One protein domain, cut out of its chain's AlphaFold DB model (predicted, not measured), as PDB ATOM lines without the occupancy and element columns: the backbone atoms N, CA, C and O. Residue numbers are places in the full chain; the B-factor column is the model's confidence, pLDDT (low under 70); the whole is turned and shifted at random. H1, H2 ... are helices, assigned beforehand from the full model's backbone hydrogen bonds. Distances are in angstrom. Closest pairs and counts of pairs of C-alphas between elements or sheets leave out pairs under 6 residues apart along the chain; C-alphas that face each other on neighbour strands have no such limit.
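AT A GLANCE: This is residues 29 to 158 of the 651 residues of an uncharacterized protein of Halobacteriovorax sp (UniProt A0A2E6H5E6). One long helix, H2, runs along most of one side of the domain, and H4 and H5 pack at steep tilts on its earlier part in a loose bundle, with H4 nearest the middle and the last residues, 66 to 74, of H2 reaching past both. Long loops fill out the rest: residues 75 to 97 fold back from the far end of H2, and residues 104 to 128 make a wide loop between the short H3 and H4. The 130 printed residues hold five named helices, H1 to H5 in that order, and no named strand. The class is all helix, though only 57 residues are in named elements, under half of the printed part. The whole is compact, with a radius of gyration of the C-alphas of 15.1 A and spans of 42 by 30 by 24 A.

HOW THE PARTS SIT: H1, residues 29 to 32, is close to but not clearly touching H2, residues 52 to 74; their closest C-alphas, of Tyr 31 and Val 54, are 6.3 A apart. H4, residues 129 to 141, is the hub, touching three other helices. With residues 136 to 139 alone it only just touches H1, with 3 pairs of C-alphas within 8 A, the closest being Cys 32 and Cys 139 at 5.5 A. Residues 58 to 65 of H2 touch residues 130 to 135 of H4, closest at the C-alphas of Ser 62 and Thr 131, 5.8 A, at a steep tilt of 42 degrees, opposite ways. H3, residues 98 to 103, only just touches H4, with 3 pairs of C-alphas within 8 A, the closest being Phe 100 and Ile 137 at 7.0 A; the tilt is steep, 55 degrees, the same way. H5, residues 146 to 156, touches residues 53 to 61 of H2, closest at the C-alphas of Ala 57 and Phe 156, 4.9 A, at a steep tilt of 44 degrees, the same way. H4 and H5 are close but not clearly touching, at a shallow tilt of 23 degrees, opposite ways; the C-alphas of Leu 138 and Leu 149 are closest, 6.9 A. H2, H4 and H5 form an up-and-down bundle, each running against the one before it. H3 is apart from H1, H2 and H5. In H2, H4 and H5 every O i to N i+4 pair is within hydrogen-bond range, in H3 1 of 2, and H1 is too short for such a pair.

IN THESE COORDINATES: H1 begins at C-alpha 29, (-7.420, -39.215, 14.042). H2 is 32.8 A long and ends at C-alpha 74, (23.730, -14.585, 19.610). H3 spans 8.9 A, H4 18.1 A and H5 15.4 A, ending at C-alpha 156, (10.602, -34.752, 11.121). Residues 80 to 81 pair antiparallel with residues 87 to 88.

THE WHOLE: The C-alphas of Ser 38 and Gly 76 are the two farthest apart, 46.1 A. The printed part has no cut. The links H1 to H2, H2 to H3 and H3 to H4 are long; H4 to H5 is tight. Mean pLDDT of the printed part is 75.4, with residues 34 to 42, 82 to 83, 90 to 103 and 108 to 120 under 70.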
ATOM      1  N   ALA A  29      -7.090 -39.481  12.652       81.94
ATOM      2  CA  ALA A  29      -7.420 -39.215  14.042       81.94
ATOM      3  C   ALA A  29      -6.321 -39.676  15.011       81.94
ATOM      4  O   ALA A  29      -6.041 -38.969  15.969       81.94
ATOM      5  N   SER A  30      -5.602 -40.774  14.743       85.56
ATOM      6  CA  SER A  30      -4.533 -41.217  15.648       85.56
ATOM      7  C   SER A  30      -3.352 -40.243  15.726       85.56
ATOM      8  O   SER A  30      -2.532 -40.380  16.625       85.56
ATOM      9  N   TYR A  31      -3.233 -39.290  14.796       86.25
ATOM     10  CA  TYR A  31      -2.170 -38.276  14.760       86.25
ATOM     11  C   TYR A  31      -2.694 -36.853  14.998       86.25
ATOM     12  O   TYR A  31      -1.951 -35.989  15.459       86.25
ATOM     13  N   CYS A  32      -3.960 -36.607  14.669       85.94
ATOM     14  CA  CYS A  32      -4.519 -35.262  14.520       85.94
ATOM     15  C   CYS A  32      -5.931 -35.116  15.101       85.94
ATOM     16  O   CYS A  32      -6.650 -34.177  14.769       85.94
ATOM     17  N   SER A  33      -6.322 -36.047  15.965       78.75
ATOM     18  CA  SER A  33      -7.424 -35.906  16.903       78.75
ATOM     19  C   SER A  33      -6.906 -36.407  18.244       78.75
ATOM     20  O   SER A  33      -6.323 -37.484  18.326       78.75
ATOM     21  N   ASP A  34      -7.098 -35.645  19.312       65.88
ATOM     22  CA  ASP A  34      -6.750 -36.070  20.675       65.88
ATOM     23  C   ASP A  34      -7.572 -37.288  21.160       65.88
ATOM     24  O   ASP A  34      -7.443 -37.699  22.306       65.88
ATOM     25  N   GLY A  35      -8.418 -37.878  20.302       58.84
ATOM     26  CA  GLY A  35      -9.280 -39.013  20.618       58.84
ATOM     27  C   GLY A  35     -10.485 -38.640  21.482       58.84
ATOM     28  O   GLY A  35     -11.367 -39.470  21.671       58.84
ATOM     29  N   THR A  36     -10.555 -37.396  21.967       53.19
ATOM     30  CA  THR A  36     -11.581 -36.937  22.915       53.19
ATOM     31  C   THR A  36     -12.746 -36.218  22.241       53.19
ATOM     32  O   THR A  36     -13.795 -36.032  22.851       53.19
ATOM     33  N   VAL A  37     -12.603 -35.835  20.967       52.69
ATOM     34  CA  VAL A  37     -13.647 -35.130  20.217       52.69
ATOM     35  C   VAL A  37     -13.786 -35.728  18.824       52.69
ATOM     36  O   VAL A  37     -12.813 -35.804  18.070       52.69
ATOM     37  N   SER A  38     -15.021 -36.079  18.451       58.12
ATOM     38  CA  SER A  38     -15.417 -36.262  17.053       58.12
ATOM     39  C   SER A  38     -15.216 -34.936  16.312       58.12
ATOM     40  O   SER A  38     -16.139 -34.131  16.196       58.12
ATOM     41  N   GLN A  39     -13.989 -34.676  15.857       63.47
ATOM     42  CA  GLN A  39     -13.656 -33.446  15.155       63.47
ATOM     43  C   GLN A  39     -14.335 -33.446  13.797       63.47
ATOM     44  O   GLN A  39     -14.042 -34.278  12.929       63.47
ATOM     45  N   LYS A  40     -15.212 -32.467  13.586       67.12
ATOM     46  CA  LYS A  40     -15.800 -32.242  12.273       67.12
ATOM     47  C   LYS A  40     -14.694 -31.834  11.313       67.12
ATOM     48  O   LYS A  40     -13.613 -31.375  11.697       67.12
ATOM     49  N   SER A  41     -14.970 -31.967  10.021       64.06
ATOM     50  CA  SER A  41     -14.045 -31.469   9.010       64.06
ATOM     51  C   SER A  41     -13.792 -29.952   9.137       64.06
ATOM     52  O   SER A  41     -12.841 -29.437   8.562       64.06
ATOM     53  N   SER A  42     -14.687 -29.226   9.828       62.16
ATOM     54  CA  SER A  42     -14.684 -27.762   9.996       62.16
ATOM     55  C   SER A  42     -13.775 -27.261  11.084       62.16
ATOM     56  O   SER A  42     -13.484 -26.071  11.125       62.16
ATOM     57  N   ASP A  43     -13.397 -28.147  11.988       74.69
ATOM     58  CA  ASP A  43     -12.732 -27.740  13.201       74.69
ATOM     59  C   ASP A  43     -11.242 -27.606  12.907       74.69
ATOM     60  O   ASP A  43     -10.687 -28.348  12.087       74.69
ATOM     61  N   ILE A  44     -10.594 -26.660  13.588       77.69
ATOM     62  CA  ILE A  44      -9.138 -26.554  13.553       77.69
ATOM     63  C   ILE A  44      -8.581 -27.912  14.015       77.69
ATOM     64  O   ILE A  44      -8.969 -28.393  15.089       77.69
ATOM     65  N   PRO A  45      -7.712 -28.555  13.217       82.69
ATOM     66  CA  PRO A  45      -7.115 -29.829  13.585       82.69
ATOM     67  C   PRO A  45      -6.446 -29.746  14.955       82.69
ATOM     68  O   PRO A  45      -5.725 -28.789  15.231       82.69
ATOM     69  N   LYS A  46      -6.656 -30.749  15.808       86.62
ATOM     70  CA  LYS A  46      -5.953 -30.825  17.093       86.62
ATOM     71  C   LYS A  46      -4.837 -31.845  16.996       86.62
ATOM     72  O   LYS A  46      -5.082 -33.040  16.876       86.62
ATOM     73  N   VAL A  47      -3.601 -31.375  17.073       89.50
ATOM     74  CA  VAL A  47      -2.424 -32.249  17.049       89.50
ATOM     75  C   VAL A  47      -2.488 -33.234  18.224       89.50
ATOM     76  O   VAL A  47      -2.608 -32.824  19.378       89.50
ATOM     77  N   ASN A  48      -2.408 -34.539  17.944       91.44
ATOM     78  CA  ASN A  48      -2.457 -35.571  18.977       91.44
ATOM     79  C   ASN A  48      -1.063 -35.815  19.565       91.44
ATOM     80  O   ASN A  48      -0.333 -36.711  19.137       91.44
ATOM     81  N   TYR A  49      -0.705 -35.036  20.580       91.50
ATOM     82  CA  TYR A  49       0.576 -35.166  21.273       91.50
ATOM     83  C   TYR A  49       0.718 -36.458  22.098       91.50
ATOM     84  O   TYR A  49       1.833 -36.813  22.459       91.50
ATOM     85  N   SER A  50      -0.359 -37.215  22.347       90.00
ATOM     86  CA  SER A  50      -0.237 -38.546  22.968       90.00
ATOM     87  C   SER A  50       0.354 -39.590  22.008       90.00
ATOM     88  O   SER A  50       0.917 -40.598  22.437       90.00
ATOM     89  N   ASN A  51       0.293 -39.341  20.694       91.38
ATOM     90  CA  ASN A  51       0.895 -40.216  19.700       91.38
ATOM     91  C   ASN A  51       2.424 -40.078  19.708       91.38
ATOM     92  O   ASN A  51       2.970 -38.999  19.473       91.38
ATOM     93  N   SER A  52       3.132 -41.194  19.892       90.94
ATOM     94  CA  SER A  52       4.596 -41.212  20.001       90.94
ATOM     95  C   SER A  52       5.322 -40.689  18.755       90.94
ATOM     96  O   SER A  52       6.375 -40.063  18.877       90.94
ATOM     97  N   VAL A  53       4.768 -40.883  17.554       90.81
ATOM     98  CA  VAL A  53       5.345 -40.366  16.303       90.81
ATOM     99  C   VAL A  53       5.170 -38.852  16.215       90.81
ATOM    100  O   VAL A  53       6.119 -38.157  15.853       90.81
ATOM    101  N   VAL A  54       3.986 -38.340  16.572       91.81
ATOM    102  CA  VAL A  54       3.703 -36.896  16.620       91.81
ATOM    103  C   VAL A  54       4.587 -36.224  17.658       91.81
ATOM    104  O   VAL A  54       5.263 -35.256  17.339       91.81
ATOM    105  N   MET A  55       4.641 -36.768  18.875       92.94
ATOM    106  CA  MET A  55       5.459 -36.225  19.959       92.94
ATOM    107  C   MET A  55       6.946 -36.219  19.594       92.94
ATOM    108  O   MET A  55       7.631 -35.226  19.823       92.94
ATOM    109  N   LYS A  56       7.456 -37.291  18.972       91.06
ATOM    110  CA  LYS A  56       8.850 -37.336  18.508       91.06
ATOM    111  C   LYS A  56       9.136 -36.258  17.460       91.06
ATOM    112  O   LYS A  56      10.165 -35.595  17.545       91.06
ATOM    113  N   ALA A  57       8.238 -36.076  16.492       88.19
ATOM    114  CA  ALA A  57       8.352 -35.013  15.496       88.19
ATOM    115  C   ALA A  57       8.295 -33.623  16.144       88.19
ATOM    116  O   ALA A  57       9.142 -32.785  15.855       88.19
ATOM    117  N   ALA A  58       7.344 -33.406  17.055       90.75
ATOM    118  CA  ALA A  58       7.137 -32.140  17.742       90.75
ATOM    119  C   ALA A  58       8.349 -31.738  18.578       90.75
ATOM    120  O   ALA A  58       8.863 -30.641  18.395       90.75
ATOM    121  N   LYS A  59       8.868 -32.645  19.415       90.38
ATOM    122  CA  LYS A  59      10.099 -32.404  20.178       90.38
ATOM    123  C   LYS A  59      11.254 -32.054  19.251       90.38
ATOM    124  O   LYS A  59      11.929 -31.057  19.476       90.38
ATOM    125  N   LYS A  60      11.424 -32.808  18.158       85.19
ATOM    126  CA  LYS A  60      12.523 -32.559  17.226       85.19
ATOM    127  C   LYS A  60      12.415 -31.201  16.539       85.19
ATOM    128  O   LYS A  60      13.397 -30.480  16.453       85.19
ATOM    129  N   MET A  61      11.223 -30.837  16.077       84.06
ATOM    130  CA  MET A  61      10.952 -29.526  15.485       84.06
ATOM    131  C   MET A  61      11.121 -28.395  16.502       84.06
ATOM    132  O   MET A  61      11.727 -27.381  16.179       84.06
ATOM    133  N   SER A  62      10.689 -28.585  17.747       85.12
ATOM    134  CA  SER A  62      10.874 -27.582  18.799       85.12
ATOM    135  C   SER A  62      12.346 -27.393  19.161       85.12
ATOM    136  O   SER A  62      12.781 -26.259  19.292       85.12
ATOM    137  N   GLU A  63      13.152 -28.459  19.221       83.56
ATOM    138  CA  GLU A  63      14.614 -28.349  19.373       83.56
ATOM    139  C   GLU A  63      15.239 -27.477  18.270       83.56
ATOM    140  O   GLU A  63      16.118 -26.660  18.540       83.56
ATOM    141  N   ILE A  64      14.780 -27.633  17.024       76.69
ATOM    142  CA  ILE A  64      15.252 -26.854  15.868       76.69
ATOM    143  C   ILE A  64      14.838 -25.387  16.007       76.69
ATOM    144  O   ILE A  64      15.659 -24.500  15.790       76.69
ATOM    145  N   GLU A  65      13.582 -25.142  16.384       78.12
ATOM    146  CA  GLU A  65      13.034 -23.807  16.640       78.12
ATOM    147  C   GLU A  65      13.828 -23.084  17.738       78.12
ATOM    148  O   GLU A  65      14.304 -21.975  17.516       78.12
ATOM    149  N   PHE A  66      14.067 -23.736  18.881       80.56
ATOM    150  CA  PHE A  66      14.855 -23.169  19.979       80.56
ATOM    151  C   PHE A  66      16.314 -22.912  19.594       80.56
ATOM    152  O   PHE A  66      16.854 -21.854  19.910       80.56
ATOM    153  N   THR A  67      16.948 -23.849  18.881       78.50
ATOM    154  CA  THR A  67      18.333 -23.681  18.409       78.50
ATOM    155  C   THR A  67      18.459 -22.459  17.499       78.50
ATOM    156  O   THR A  67      19.419 -21.699  17.599       78.50
ATOM    157  N   GLU A  68      17.483 -22.250  16.618       77.44
ATOM    158  CA  GLU A  68      17.478 -21.116  15.699       77.44
ATOM    159  C   GLU A  68      17.188 -19.782  16.404       77.44
ATOM    160  O   GLU A  68      17.836 -18.787  16.074       77.44
ATOM    161  N   ILE A  69      16.306 -19.762  17.411       76.44
ATOM    162  CA  ILE A  69      16.084 -18.583  18.264       76.44
ATOM    163  C   ILE A  69      17.384 -18.184  18.964       76.44
ATOM    164  O   ILE A  69      17.786 -17.024  18.872       76.44
ATOM    165  N   ASN A  70      18.068 -19.138  19.601       79.50
ATOM    166  CA  ASN A  70      19.312 -18.874  20.326       79.50
ATOM    167  C   ASN A  70      20.399 -18.330  19.393       79.50
ATOM    168  O   ASN A  70      20.987 -17.295  19.684       79.50
ATOM    169  N   ALA A  71      20.593 -18.951  18.224       73.81
ATOM    170  CA  ALA A  71      21.565 -18.477  17.237       73.81
ATOM    171  C   ALA A  71      21.263 -17.045  16.757       73.81
ATOM    172  O   ALA A  71      22.167 -16.258  16.491       73.81
ATOM    173  N   ARG A  72      19.983 -16.672  16.647       78.56
ATOM    174  CA  ARG A  72      19.598 -15.301  16.289       78.56
ATOM    175  C   ARG A  72      19.837 -14.307  17.417       78.56
ATOM    176  O   ARG A  72      20.215 -13.176  17.130       78.56
ATOM    177  N   MET A  73      19.608 -14.709  18.663       77.38
ATOM    178  CA  MET A  73      19.938 -13.882  19.822       77.38
ATOM    179  C   MET A  73      21.450 -13.653  19.921       77.38
ATOM    180  O   MET A  73      21.869 -12.519  20.126       77.38
ATOM    181  N   GLU A  74      22.263 -14.688  19.688       80.31
ATOM    182  CA  GLU A  74      23.730 -14.585  19.610       80.31
ATOM    183  C   GLU A  74      24.189 -13.636  18.489       80.31
ATOM    184  O   GLU A  74      25.115 -12.852  18.681       80.31
ATOM    185  N   ASP A  75      23.491 -13.633  17.348       77.38
ATOM    186  CA  ASP A  75      23.696 -12.683  16.242       77.38
ATOM    187  C   ASP A  75      23.222 -11.239  16.562       77.38
ATOM    188  O   ASP A  75      23.239 -10.378  15.677       77.38
ATOM    189  N   GLY A  76      22.719 -10.965  17.773       80.81
ATOM    190  CA  GLY A  76      22.168  -9.662  18.162       80.81
ATOM    191  C   GLY A  76      20.836  -9.310  17.484       80.81
ATOM    192  O   GLY A  76      20.462  -8.141  17.413       80.81
ATOM    193  N   LYS A  77      20.110 -10.297  16.944       77.81
ATOM    194  CA  LYS A  77      18.818 -10.085  16.271       77.81
ATOM    195  C   LYS A  77      17.679 -10.223  17.275       77.81
ATOM    196  O   LYS A  77      17.199 -11.334  17.513       77.81
ATOM    197  N   THR A  78      17.197  -9.102  17.798       76.81
ATOM    198  CA  THR A  78      15.977  -9.026  18.618       76.81
ATOM    199  C   THR A  78      14.813  -8.458  17.801       76.81
ATOM    200  O   THR A  78      14.997  -7.633  16.908       76.81
ATOM    201  N   GLU A  79      13.597  -8.955  18.039       72.12
ATOM    202  CA  GLU A  79      12.382  -8.515  17.320       72.12
ATOM    203  C   GLU A  79      11.562  -7.502  18.140       72.12
ATOM    204  O   GLU A  79      10.610  -6.901  17.636       72.12
ATOM    205  N   GLY A  80      11.915  -7.311  19.413       72.62
ATOM    206  CA  GLY A  80      11.341  -6.308  20.299       72.62
ATOM    207  C   GLY A  80      11.259  -6.789  21.741       72.62
ATOM    208  O   GLY A  80      11.890  -7.770  22.127       72.62
ATOM    209  N   THR A  81      10.429  -6.102  22.519       70.31
ATOM    210  CA  THR A  81      10.241  -6.345  23.949       70.31
ATOM    211  C   THR A  81       8.803  -6.793  24.220       70.31
ATOM    212  O   THR A  81       7.852  -6.227  23.667       70.31
ATOM    213  N   ASN A  82       8.618  -7.842  25.022       68.81
ATOM    214  CA  ASN A  82       7.293  -8.332  25.398       68.81
ATOM    215  C   ASN A  82       6.611  -7.369  26.401       68.81
ATOM    216  O   ASN A  82       7.172  -6.349  26.806       68.81
ATOM    217  N   ALA A  83       5.374  -7.667  26.815       66.00
ATOM    218  CA  ALA A  83       4.636  -6.826  27.766       66.00
ATOM    219  C   ALA A  83       5.294  -6.717  29.159       66.00
ATOM    220  O   ALA A  83       4.944  -5.813  29.913       66.00
ATOM    221  N   LYS A  84       6.235  -7.610  29.482       74.44
ATOM    222  CA  LYS A  84       6.970  -7.669  30.751       74.44
ATOM    223  C   LYS A  84       8.331  -6.972  30.703       74.44
ATOM    224  O   LYS A  84       8.983  -6.888  31.734       74.44
ATOM    225  N   GLY A  85       8.746  -6.447  29.549       74.06
ATOM    226  CA  GLY A  85      10.058  -5.817  29.407       74.06
ATOM    227  C   GLY A  85      11.165  -6.764  28.933       74.06
ATOM    228  O   GLY A  85      12.289  -6.307  28.759       74.06
ATOM    229  N   ASP A  86      10.863  -8.037  28.654       76.50
ATOM    230  CA  ASP A  86      11.874  -8.984  28.178       76.50
ATOM    231  C   ASP A  86      12.066  -8.851  26.667       76.50
ATOM    232  O   ASP A  86      11.092  -8.873  25.899       76.50
ATOM    233  N   GLU A  87      13.318  -8.749  26.228       76.75
ATOM    234  CA  GLU A  87      13.652  -8.881  24.814       76.75
ATOM    235  C   GLU A  87      13.307 -10.282  24.320       76.75
ATOM    236  O   GLU A  87      13.506 -11.285  25.009       76.75
ATOM    237  N   TYR A  88      12.775 -10.359  23.106       72.31
ATOM    238  CA  TYR A  88      12.456 -11.635  22.495       72.31
ATOM    239  C   TYR A  88      12.849 -11.661  21.023       72.31
ATOM    240  O   TYR A  88      12.784 -10.666  20.292       72.31
ATOM    241  N   THR A  89      13.200 -12.860  20.576       74.56
ATOM    242  CA  THR A  89      13.521 -13.159  19.186       74.56
ATOM    243  C   THR A  89      12.541 -14.199  18.679       74.56
ATOM    244  O   THR A  89      12.322 -15.236  19.305       74.56
ATOM    245  N   LYS A  90      11.905 -13.915  17.541       69.88
ATOM    246  CA  LYS A  90      10.995 -14.863  16.898       69.88
ATOM    247  C   LYS A  90      11.794 -15.862  16.083       69.88
ATOM    248  O   LYS A  90      12.704 -15.469  15.347       69.88
ATOM    249  N   SER A  91      11.382 -17.123  16.144       67.94
ATOM    250  CA  SER A  91      11.906 -18.104  15.210       67.94
ATOM    251  C   SER A  91      11.384 -17.841  13.803       67.94
ATOM    252  O   SER A  91      10.193 -17.562  13.623       67.94
ATOM    253  N   VAL A  92      12.243 -17.978  12.789       66.62
ATOM    254  CA  VAL A  92      11.770 -18.156  11.402       66.62
ATOM    255  C   VAL A  92      11.743 -19.625  10.981       66.62
ATOM    256  O   VAL A  92      11.262 -19.942   9.889       66.62
ATOM    257  N   ALA A  93      12.213 -20.532  11.841       64.75
ATOM    258  CA  ALA A  93      12.075 -21.962  11.631       64.75
ATOM    259  C   ALA A  93      10.596 -22.353  11.688       64.75
ATOM    260  O   ALA A  93       9.831 -21.881  12.532       64.75
ATOM    261  N   PHE A  94      10.195 -23.192  10.731       65.94
ATOM    262  CA  PHE A  94       8.810 -23.631  10.539       65.94
ATOM    263  C   PHE A  94       7.793 -22.490  10.499       65.94
ATOM    264  O   PHE A  94       6.618 -22.736  10.764       65.94
ATOM    265  N   ASN A  95       8.235 -21.270  10.162       66.00
ATOM    266  CA  ASN A  95       7.349 -20.131  10.015       66.00
ATOM    267  C   ASN A  95       6.267 -20.535   9.014       66.00
ATOM    268  O   ASN A  95       6.588 -20.781   7.838       66.00
ATOM    269  N   PRO A  96       5.018 -20.696   9.465       61.72
ATOM    270  CA  PRO A  96       4.000 -21.189   8.579       61.72
ATOM    271  C   PRO A  96       3.777 -20.146   7.496       61.72
ATOM    272  O   PRO A  96       3.948 -18.944   7.718       61.72
ATOM    273  N   TYR A  97       3.401 -20.569   6.286       59.12
ATOM    274  CA  TYR A  97       3.033 -19.563   5.299       59.12
ATOM    275  C   TYR A  97       1.877 -18.755   5.891       59.12
ATOM    276  O   TYR A  97       0.853 -19.330   6.262       59.12
ATOM    277  N   THR A  98       2.039 -17.431   5.961       61.50
ATOM    278  CA  THR A  98       1.096 -16.492   6.605       61.50
ATOM    279  C   THR A  98      -0.346 -16.632   6.121       61.50
ATOM    280  O   THR A  98      -1.277 -16.110   6.725       61.50
ATOM    281  N   ASP A  99      -0.524 -17.286   4.982       62.00
ATOM    282  CA  ASP A  99      -1.797 -17.580   4.354       62.00
ATOM    283  C   ASP A  99      -2.486 -18.780   5.030       62.00
ATOM    284  O   ASP A  99      -3.648 -18.661   5.406       62.00
ATOM    285  N   PHE A 100      -1.774 -19.876   5.329       67.25
ATOM    286  CA  PHE A 100      -2.327 -21.004   6.099       67.25
ATOM    287  C   PHE A 100      -2.616 -20.637   7.556       67.25
ATOM    288  O   PHE A 100      -3.606 -21.098   8.118       67.25
ATOM    289  N   GLU A 101      -1.804 -19.766   8.163       69.44
ATOM    290  CA  GLU A 101      -2.093 -19.259   9.511       69.44
ATOM    291  C   GLU A 101      -3.468 -18.582   9.567       69.44
ATOM    292  O   GLU A 101      -4.229 -18.797  10.508       69.44
ATOM    293  N   LYS A 102      -3.818 -17.802   8.534       69.44
ATOM    294  CA  LYS A 102      -5.121 -17.130   8.434       69.44
ATOM    295  C   LYS A 102      -6.260 -18.116   8.194       69.44
ATOM    296  O   LYS A 102      -7.303 -17.959   8.819       69.44
ATOM    297  N   VAL A 103      -6.053 -19.121   7.334       68.69
ATOM    298  CA  VAL A 103      -7.039 -20.186   7.035       68.69
ATOM    299  C   VAL A 103      -7.520 -20.842   8.321       68.69
ATOM    300  O   VAL A 103      -8.719 -20.917   8.577       68.69
ATOM    301  N   TYR A 104      -6.570 -21.294   9.136       74.31
ATOM    302  CA  TYR A 104      -6.852 -22.021  10.369       74.31
ATOM    303  C   TYR A 104      -7.009 -21.096  11.579       74.31
ATOM    304  O   TYR A 104      -7.204 -21.572  12.693       74.31
ATOM    305  N   GLY A 105      -6.922 -19.773  11.392       76.06
ATOM    306  CA  GLY A 105      -6.987 -18.805  12.482       76.06
ATOM    307  C   GLY A 105      -5.956 -19.076  13.581       76.06
ATOM    308  O   GLY A 105      -6.276 -18.915  14.761       76.06
ATOM    309  N   LEU A 106      -4.758 -19.529  13.209       78.31
ATOM    310  CA  LEU A 106      -3.667 -19.839  14.132       78.31
ATOM    311  C   LEU A 106      -3.067 -18.560  14.707       78.31
ATOM    312  O   LEU A 106      -3.396 -17.444  14.291       78.31
ATOM    313  N   CYS A 107      -2.188 -18.718  15.690       75.31
ATOM    314  CA  CYS A 107      -1.472 -17.591  16.261       75.31
ATOM    315  C   CYS A 107      -0.504 -17.020  15.227       75.31
ATOM    316  O   CYS A 107       0.578 -17.553  15.014       75.31
ATOM    317  N   ALA A 108      -0.961 -15.967  14.546       60.28
ATOM    318  CA  ALA A 108      -0.240 -15.308  13.474       60.28
ATOM    319  C   ALA A 108       0.864 -14.407  14.029       60.28
ATOM    320  O   ALA A 108       0.647 -13.636  14.968       60.28
ATOM    321  N   ASN A 109       1.996 -14.374  13.330       51.25
ATOM    322  CA  ASN A 109       3.142 -13.516  13.648       51.25
ATOM    323  C   ASN A 109       2.853 -11.994  13.629       51.25
ATOM    324  O   ASN A 109       3.723 -11.202  14.006       51.25
ATOM    325  N   LYS A 110       1.655 -11.581  13.181       43.03
ATOM    326  CA  LYS A 110       1.258 -10.194  12.871       43.03
ATOM    327  C   LYS A 110       0.202  -9.567  13.790       43.03
ATOM    328  O   LYS A 110      -0.229  -8.452  13.486       43.03
ATOM    329  N   GLN A 111      -0.268 -10.213  14.862       44.50
ATOM    330  CA  GLN A 111      -1.194  -9.498  15.748       44.50
ATOM    331  C   GLN A 111      -0.485  -8.282  16.361       44.50
ATOM    332  O   GLN A 111       0.527  -8.408  17.041       44.50
ATOM    333  N   LYS A 112      -1.053  -7.096  16.097       39.53
ATOM    334  CA  LYS A 112      -0.663  -5.772  16.617       39.53
ATOM    335  C   LYS A 112      -0.646  -5.679  18.154       39.53
ATOM    336  O   LYS A 112      -0.282  -4.637  18.683       39.53
ATOM    337  N   ASN A 113      -0.979  -6.760  18.858       40.88
ATOM    338  CA  ASN A 113      -0.914  -6.862  20.305       40.88
ATOM    339  C   ASN A 113       0.198  -7.849  20.676       40.88
ATOM    340  O   ASN A 113       0.042  -9.059  20.542       40.88
ATOM    341  N   LYS A 114       1.340  -7.283  21.074       47.03
ATOM    342  CA  LYS A 114       2.430  -7.856  21.879       47.03
ATOM    343  C   LYS A 114       2.279  -9.349  22.253       47.03
ATOM    344  O   LYS A 114       1.786  -9.663  23.324       47.03
ATOM    345  N   GLY A 115       2.758 -10.258  21.401       49.81
ATOM    346  CA  GLY A 115       3.284 -11.578  21.800       49.81
ATOM    347  C   GLY A 115       2.355 -12.624  22.442       49.81
ATOM    348  O   GLY A 115       2.815 -13.741  22.660       49.81
ATOM    349  N   GLU A 116       1.081 -12.343  22.729       57.44
ATOM    350  CA  GLU A 116       0.228 -13.280  23.475       57.44
ATOM    351  C   GLU A 116      -0.802 -13.990  22.589       57.44
ATOM    352  O   GLU A 116      -1.828 -13.451  22.183       57.44
ATOM    353  N   CYS A 117      -0.515 -15.261  22.310       66.06
ATOM    354  CA  CYS A 117      -1.446 -16.203  21.703       66.06
ATOM    355  C   CYS A 117      -2.576 -16.544  22.705       66.06
ATOM    356  O   CYS A 117      -2.267 -16.836  23.867       66.06
ATOM    357  N   PRO A 118      -3.868 -16.538  22.314       67.88
ATOM    358  CA  PRO A 118      -4.961 -16.952  23.197       67.88
ATOM    359  C   PRO A 118      -4.711 -18.348  23.774       67.88
ATOM    360  O   PRO A 118      -4.244 -19.224  23.050       67.88
ATOM    361  N   ALA A 119      -5.055 -18.578  25.046       68.19
ATOM    362  CA  ALA A 119      -4.755 -19.836  25.745       68.19
ATOM    363  C   ALA A 119      -5.220 -21.091  24.981       68.19
ATOM    364  O   ALA A 119      -4.502 -22.081  24.929       68.19
ATOM    365  N   SER A 120      -6.367 -21.016  24.301       64.62
ATOM    366  CA  SER A 120      -6.921 -22.102  23.480       64.62
ATOM    367  C   SER A 120      -6.126 -22.435  22.209       64.62
ATOM    368  O   SER A 120      -6.443 -23.415  21.539       64.62
ATOM    369  N   LYS A 121      -5.127 -21.623  21.852       75.75
ATOM    370  CA  LYS A 121      -4.272 -21.762  20.661       75.75
ATOM    371  C   LYS A 121      -2.781 -21.849  21.008       75.75
ATOM    372  O   LYS A 121      -1.947 -21.936  20.102       75.75
ATOM    373  N   LYS A 122      -2.439 -21.776  22.302       82.19
ATOM    374  CA  LYS A 122      -1.058 -21.893  22.769       82.19
ATOM    375  C   LYS A 122      -0.558 -23.315  22.548       82.19
ATOM    376  O   LYS A 122      -1.295 -24.282  22.744       82.19
ATOM    377  N   ALA A 123       0.704 -23.420  22.157       85.12
ATOM    378  CA  ALA A 123       1.390 -24.698  22.124       85.12
ATOM    379  C   ALA A 123       1.408 -25.347  23.524       85.12
ATOM    380  O   ALA A 123       1.466 -24.629  24.528       85.12
ATOM    381  N   PRO A 124       1.372 -26.691  23.609       87.62
ATOM    382  CA  PRO A 124       1.626 -27.392  24.861       87.62
ATOM    383  C   PRO A 124       2.999 -27.045  25.439       87.62
ATOM    384  O   PRO A 124       3.918 -26.668  24.709       87.62
ATOM    385  N   GLU A 125       3.155 -27.246  26.744       86.69
ATOM    386  CA  GLU A 125       4.438 -27.068  27.419       86.69
ATOM    387  C   GLU A 125       5.552 -27.890  26.742       86.69
ATOM    388  O   GLU A 125       5.360 -29.046  26.353       86.69
ATOM    389  N   GLY A 126       6.718 -27.265  26.558       84.75
ATOM    390  CA  GLY A 126       7.875 -27.870  25.893       84.75
ATOM    391  C   GLY A 126       7.799 -27.933  24.362       84.75
ATOM    392  O   GLY A 126       8.758 -28.392  23.741       84.75
ATOM    393  N   ILE A 127       6.708 -27.470  23.741       89.44
ATOM    394  CA  ILE A 127       6.561 -27.385  22.283       89.44
ATOM    395  C   ILE A 127       6.570 -25.916  21.843       89.44
ATOM    396  O   ILE A 127       5.820 -25.094  22.363       89.44
ATOM    397  N   GLY A 128       7.406 -25.583  20.858       85.06
ATOM    398  CA  GLY A 128       7.479 -24.241  20.273       85.06
ATOM    399  C   GLY A 128       6.197 -23.850  19.528       85.06
ATOM    400  O   GLY A 128       5.491 -24.699  18.969       85.06
ATOM    401  N   GLN A 129       5.866 -22.555  19.511       84.81
ATOM    402  CA  GLN A 129       4.612 -22.084  18.916       84.81
ATOM    403  C   GLN A 129       4.604 -22.244  17.389       84.81
ATOM    404  O   GLN A 129       3.569 -22.631  16.837       84.81
ATOM    405  N   ASN A 130       5.730 -22.023  16.697       80.06
ATOM    406  CA  ASN A 130       5.790 -22.254  15.250       80.06
ATOM    407  C   ASN A 130       5.698 -23.748  14.937       80.06
ATOM    408  O   ASN A 130       4.998 -24.139  14.003       80.06
ATOM    409  N   THR A 131       6.327 -24.594  15.756       84.75
ATOM    410  CA  THR A 131       6.184 -26.049  15.673       84.75
ATOM    411  C   THR A 131       4.720 -26.472  15.804       84.75
ATOM    412  O   THR A 131       4.221 -27.226  14.964       84.75
ATOM    413  N   HIS A 132       4.006 -25.975  16.817       88.88
ATOM    414  CA  HIS A 132       2.585 -26.272  17.013       88.88
ATOM    415  C   HIS A 132       1.729 -25.814  15.825       88.88
ATOM    416  O   HIS A 132       0.926 -26.594  15.304       88.88
ATOM    417  N   ASN A 133       1.937 -24.583  15.350       83.50
ATOM    418  CA  ASN A 133       1.230 -24.047  14.189       83.50
ATOM    419  C   ASN A 133       1.485 -24.903  12.935       83.50
ATOM    420  O   ASN A 133       0.544 -25.265  12.226       83.50
ATOM    421  N   MET A 134       2.741 -25.277  12.682       84.25
ATOM    422  CA  MET A 134       3.126 -26.098  11.534       84.25
ATOM    423  C   MET A 134       2.506 -27.495  11.601       84.25
ATOM    424  O   MET A 134       1.936 -27.960  10.618       84.25
ATOM    425  N   LEU A 135       2.557 -28.163  12.758       86.94
ATOM    426  CA  LEU A 135       1.919 -29.470  12.943       86.94
ATOM    427  C   LEU A 135       0.399 -29.394  12.770       86.94
ATOM    428  O   LEU A 135      -0.191 -30.289  12.168       86.94
ATOM    429  N   THR A 136      -0.224 -28.310  13.231       86.62
ATOM    430  CA  THR A 136      -1.658 -28.064  13.037       86.62
ATOM    431  C   THR A 136      -2.003 -27.938  11.554       86.62
ATOM    432  O   THR A 136      -2.952 -28.568  11.083       86.62
ATOM    433  N   ILE A 137      -1.188 -27.204  10.791       82.62
ATOM    434  CA  ILE A 137      -1.329 -27.096   9.334       82.62
ATOM    435  C   ILE A 137      -1.132 -28.460   8.682       82.62
ATOM    436  O   ILE A 137      -1.986 -28.877   7.914       82.62
ATOM    437  N   LEU A 138      -0.076 -29.209   9.010       84.00
ATOM    438  CA  LEU A 138       0.134 -30.548   8.446       84.00
ATOM    439  C   LEU A 138      -1.052 -31.480   8.722       84.00
ATOM    440  O   LEU A 138      -1.485 -32.211   7.831       84.00
ATOM    441  N   CYS A 139      -1.611 -31.423   9.928       85.19
ATOM    442  CA  CYS A 139      -2.810 -32.165  10.275       85.19
ATOM    443  C   CYS A 139      -4.012 -31.768   9.409       85.19
ATOM    444  O   CYS A 139      -4.723 -32.646   8.931       85.19
ATOM    445  N   GLY A 140      -4.243 -30.479   9.175       82.06
ATOM    446  CA  GLY A 140      -5.340 -30.027   8.318       82.06
ATOM    447  C   GLY A 140      -5.121 -30.407   6.863       82.06
ATOM    448  O   GLY A 140      -5.961 -31.052   6.249       82.06
ATOM    449  N   GLU A 141      -3.947 -30.077   6.342       78.44
ATOM    450  CA  GLU A 141      -3.623 -30.139   4.923       78.44
ATOM    451  C   GLU A 141      -3.484 -31.558   4.368       78.44
ATOM    452  O   GLU A 141      -3.704 -31.764   3.176       78.44
ATOM    453  N   TYR A 142      -3.153 -32.534   5.215       81.19
ATOM    454  CA  TYR A 142      -3.015 -33.945   4.832       81.19
ATOM    455  C   TYR A 142      -4.095 -34.829   5.460       81.19
ATOM    456  O   TYR A 142      -3.903 -36.038   5.612       81.19
ATOM    457  N   ARG A 143      -5.242 -34.241   5.827       82.06
ATOM    458  CA  ARG A 143      -6.349 -34.951   6.479       82.06
ATOM    459  C   ARG A 143      -6.838 -36.169   5.706       82.06
ATOM    460  O   ARG A 143      -7.108 -37.217   6.285       82.06
ATOM    461  N   ASP A 144      -6.922 -36.016   4.400       74.94
ATOM    462  CA  ASP A 144      -7.376 -37.000   3.427       74.94
ATOM    463  C   ASP A 144      -6.225 -37.772   2.760       74.94
ATOM    464  O   ASP A 144      -6.474 -38.677   1.969       74.94
ATOM    465  N   ASN A 145      -4.968 -37.483   3.120       78.94
ATOM    466  CA  ASN A 145      -3.795 -38.245   2.686       78.94
ATOM    467  C   ASN A 145      -2.918 -38.656   3.876       78.94
ATOM    468  O   ASN A 145      -1.781 -38.210   4.071       78.94
ATOM    469  N   PHE A 146      -3.465 -39.578   4.665       81.31
ATOM    470  CA  PHE A 146      -2.825 -40.110   5.862       81.31
ATOM    471  C   PHE A 146      -1.418 -40.679   5.606       81.31
ATOM    472  O   PHE A 146      -0.499 -40.476   6.403       81.31
ATOM    473  N   SER A 147      -1.232 -41.383   4.485       76.38
ATOM    474  CA  SER A 147       0.047 -42.020   4.159       76.38
ATOM    475  C   SER A 147       1.187 -40.998   4.068       76.38
ATOM    476  O   SER A 147       2.300 -41.252   4.540       76.38
ATOM    477  N   MET A 148       0.889 -39.815   3.526       73.44
ATOM    478  CA  MET A 148       1.835 -38.722   3.374       73.44
ATOM    479  C   MET A 148       2.078 -38.002   4.701       73.44
ATOM    480  O   MET A 148       3.234 -37.770   5.059       73.44
ATOM    481  N   LEU A 149       1.020 -37.748   5.481       80.06
ATOM    482  CA  LEU A 149       1.132 -37.196   6.835       80.06
ATOM    483  C   LEU A 149       2.057 -38.049   7.717       80.06
ATOM    484  O   LEU A 149       2.997 -37.536   8.323       80.06
ATOM    485  N   LYS A 150       1.842 -39.369   7.742       82.62
ATOM    486  CA  LYS A 150       2.672 -40.303   8.513       82.62
ATOM    487  C   LYS A 150       4.138 -40.229   8.089       82.62
ATOM    488  O   LYS A 150       5.010 -40.118   8.950       82.62
ATOM    489  N   LYS A 151       4.418 -40.268   6.782       77.75
ATOM    490  CA  LYS A 151       5.789 -40.179   6.251       77.75
ATOM    491  C   LYS A 151       6.465 -38.862   6.637       77.75
ATOM    492  O   LYS A 151       7.626 -38.884   7.035       77.75
ATOM    493  N   LYS A 152       5.739 -37.739   6.592       76.81
ATOM    494  CA  LYS A 152       6.243 -36.430   7.035       76.81
ATOM    495  C   LYS A 152       6.616 -36.418   8.507       76.81
ATOM    496  O   LYS A 152       7.734 -36.051   8.845       76.81
ATOM    497  N   LEU A 153       5.707 -36.852   9.377       82.75
ATOM    498  CA  LEU A 153       5.954 -36.877  10.818       82.75
ATOM    499  C   LEU A 153       7.124 -37.808  11.166       82.75
ATOM    500  O   LEU A 153       7.983 -37.462  11.970       82.75
ATOM    501  N   GLN A 154       7.220 -38.963  10.502       82.38
ATOM    502  CA  GLN A 154       8.365 -39.862  10.651       82.38
ATOM    503  C   GLN A 154       9.680 -39.234  10.180       82.38
ATOM    504  O   GLN A 154      10.718 -39.510  10.781       82.38
ATOM    505  N   TRP A 155       9.652 -38.426   9.119       77.00
ATOM    506  CA  TRP A 155      10.823 -37.697   8.643       77.00
ATOM    507  C   TRP A 155      11.245 -36.611   9.635       77.00
ATOM    508  O   TRP A 155      12.393 -36.622  10.065       77.00
ATOM    509  N   PHE A 156      10.318 -35.762  10.094       76.81
ATOM    510  CA  PHE A 156      10.602 -34.752  11.121       76.81
ATOM    511  C   PHE A 156      11.157 -35.379  12.404       76.81
ATOM    512  O   PHE A 156      12.168 -34.922  12.923       76.81
ATOM    513  N   GLY A 157      10.578 -36.491  12.866       79.25
ATOM    514  CA  GLY A 157      11.073 -37.218  14.040       79.25
ATOM    515  C   GLY A 157      12.435 -37.901  13.854       79.25
ATOM    516  O   GLY A 157      12.972 -38.453  14.814       79.25
ATOM    517  N   LYS A 158      12.990 -37.917  12.637       75.81
ATOM    518  CA  LYS A 158      14.334 -38.429  12.317       75.81
ATOM    519  C   LYS A 158      15.291 -37.333  11.848       75.81
ATOM    520  O   LYS A 158      16.470 -37.630  11.675       75.81
TER     521      LYS A 158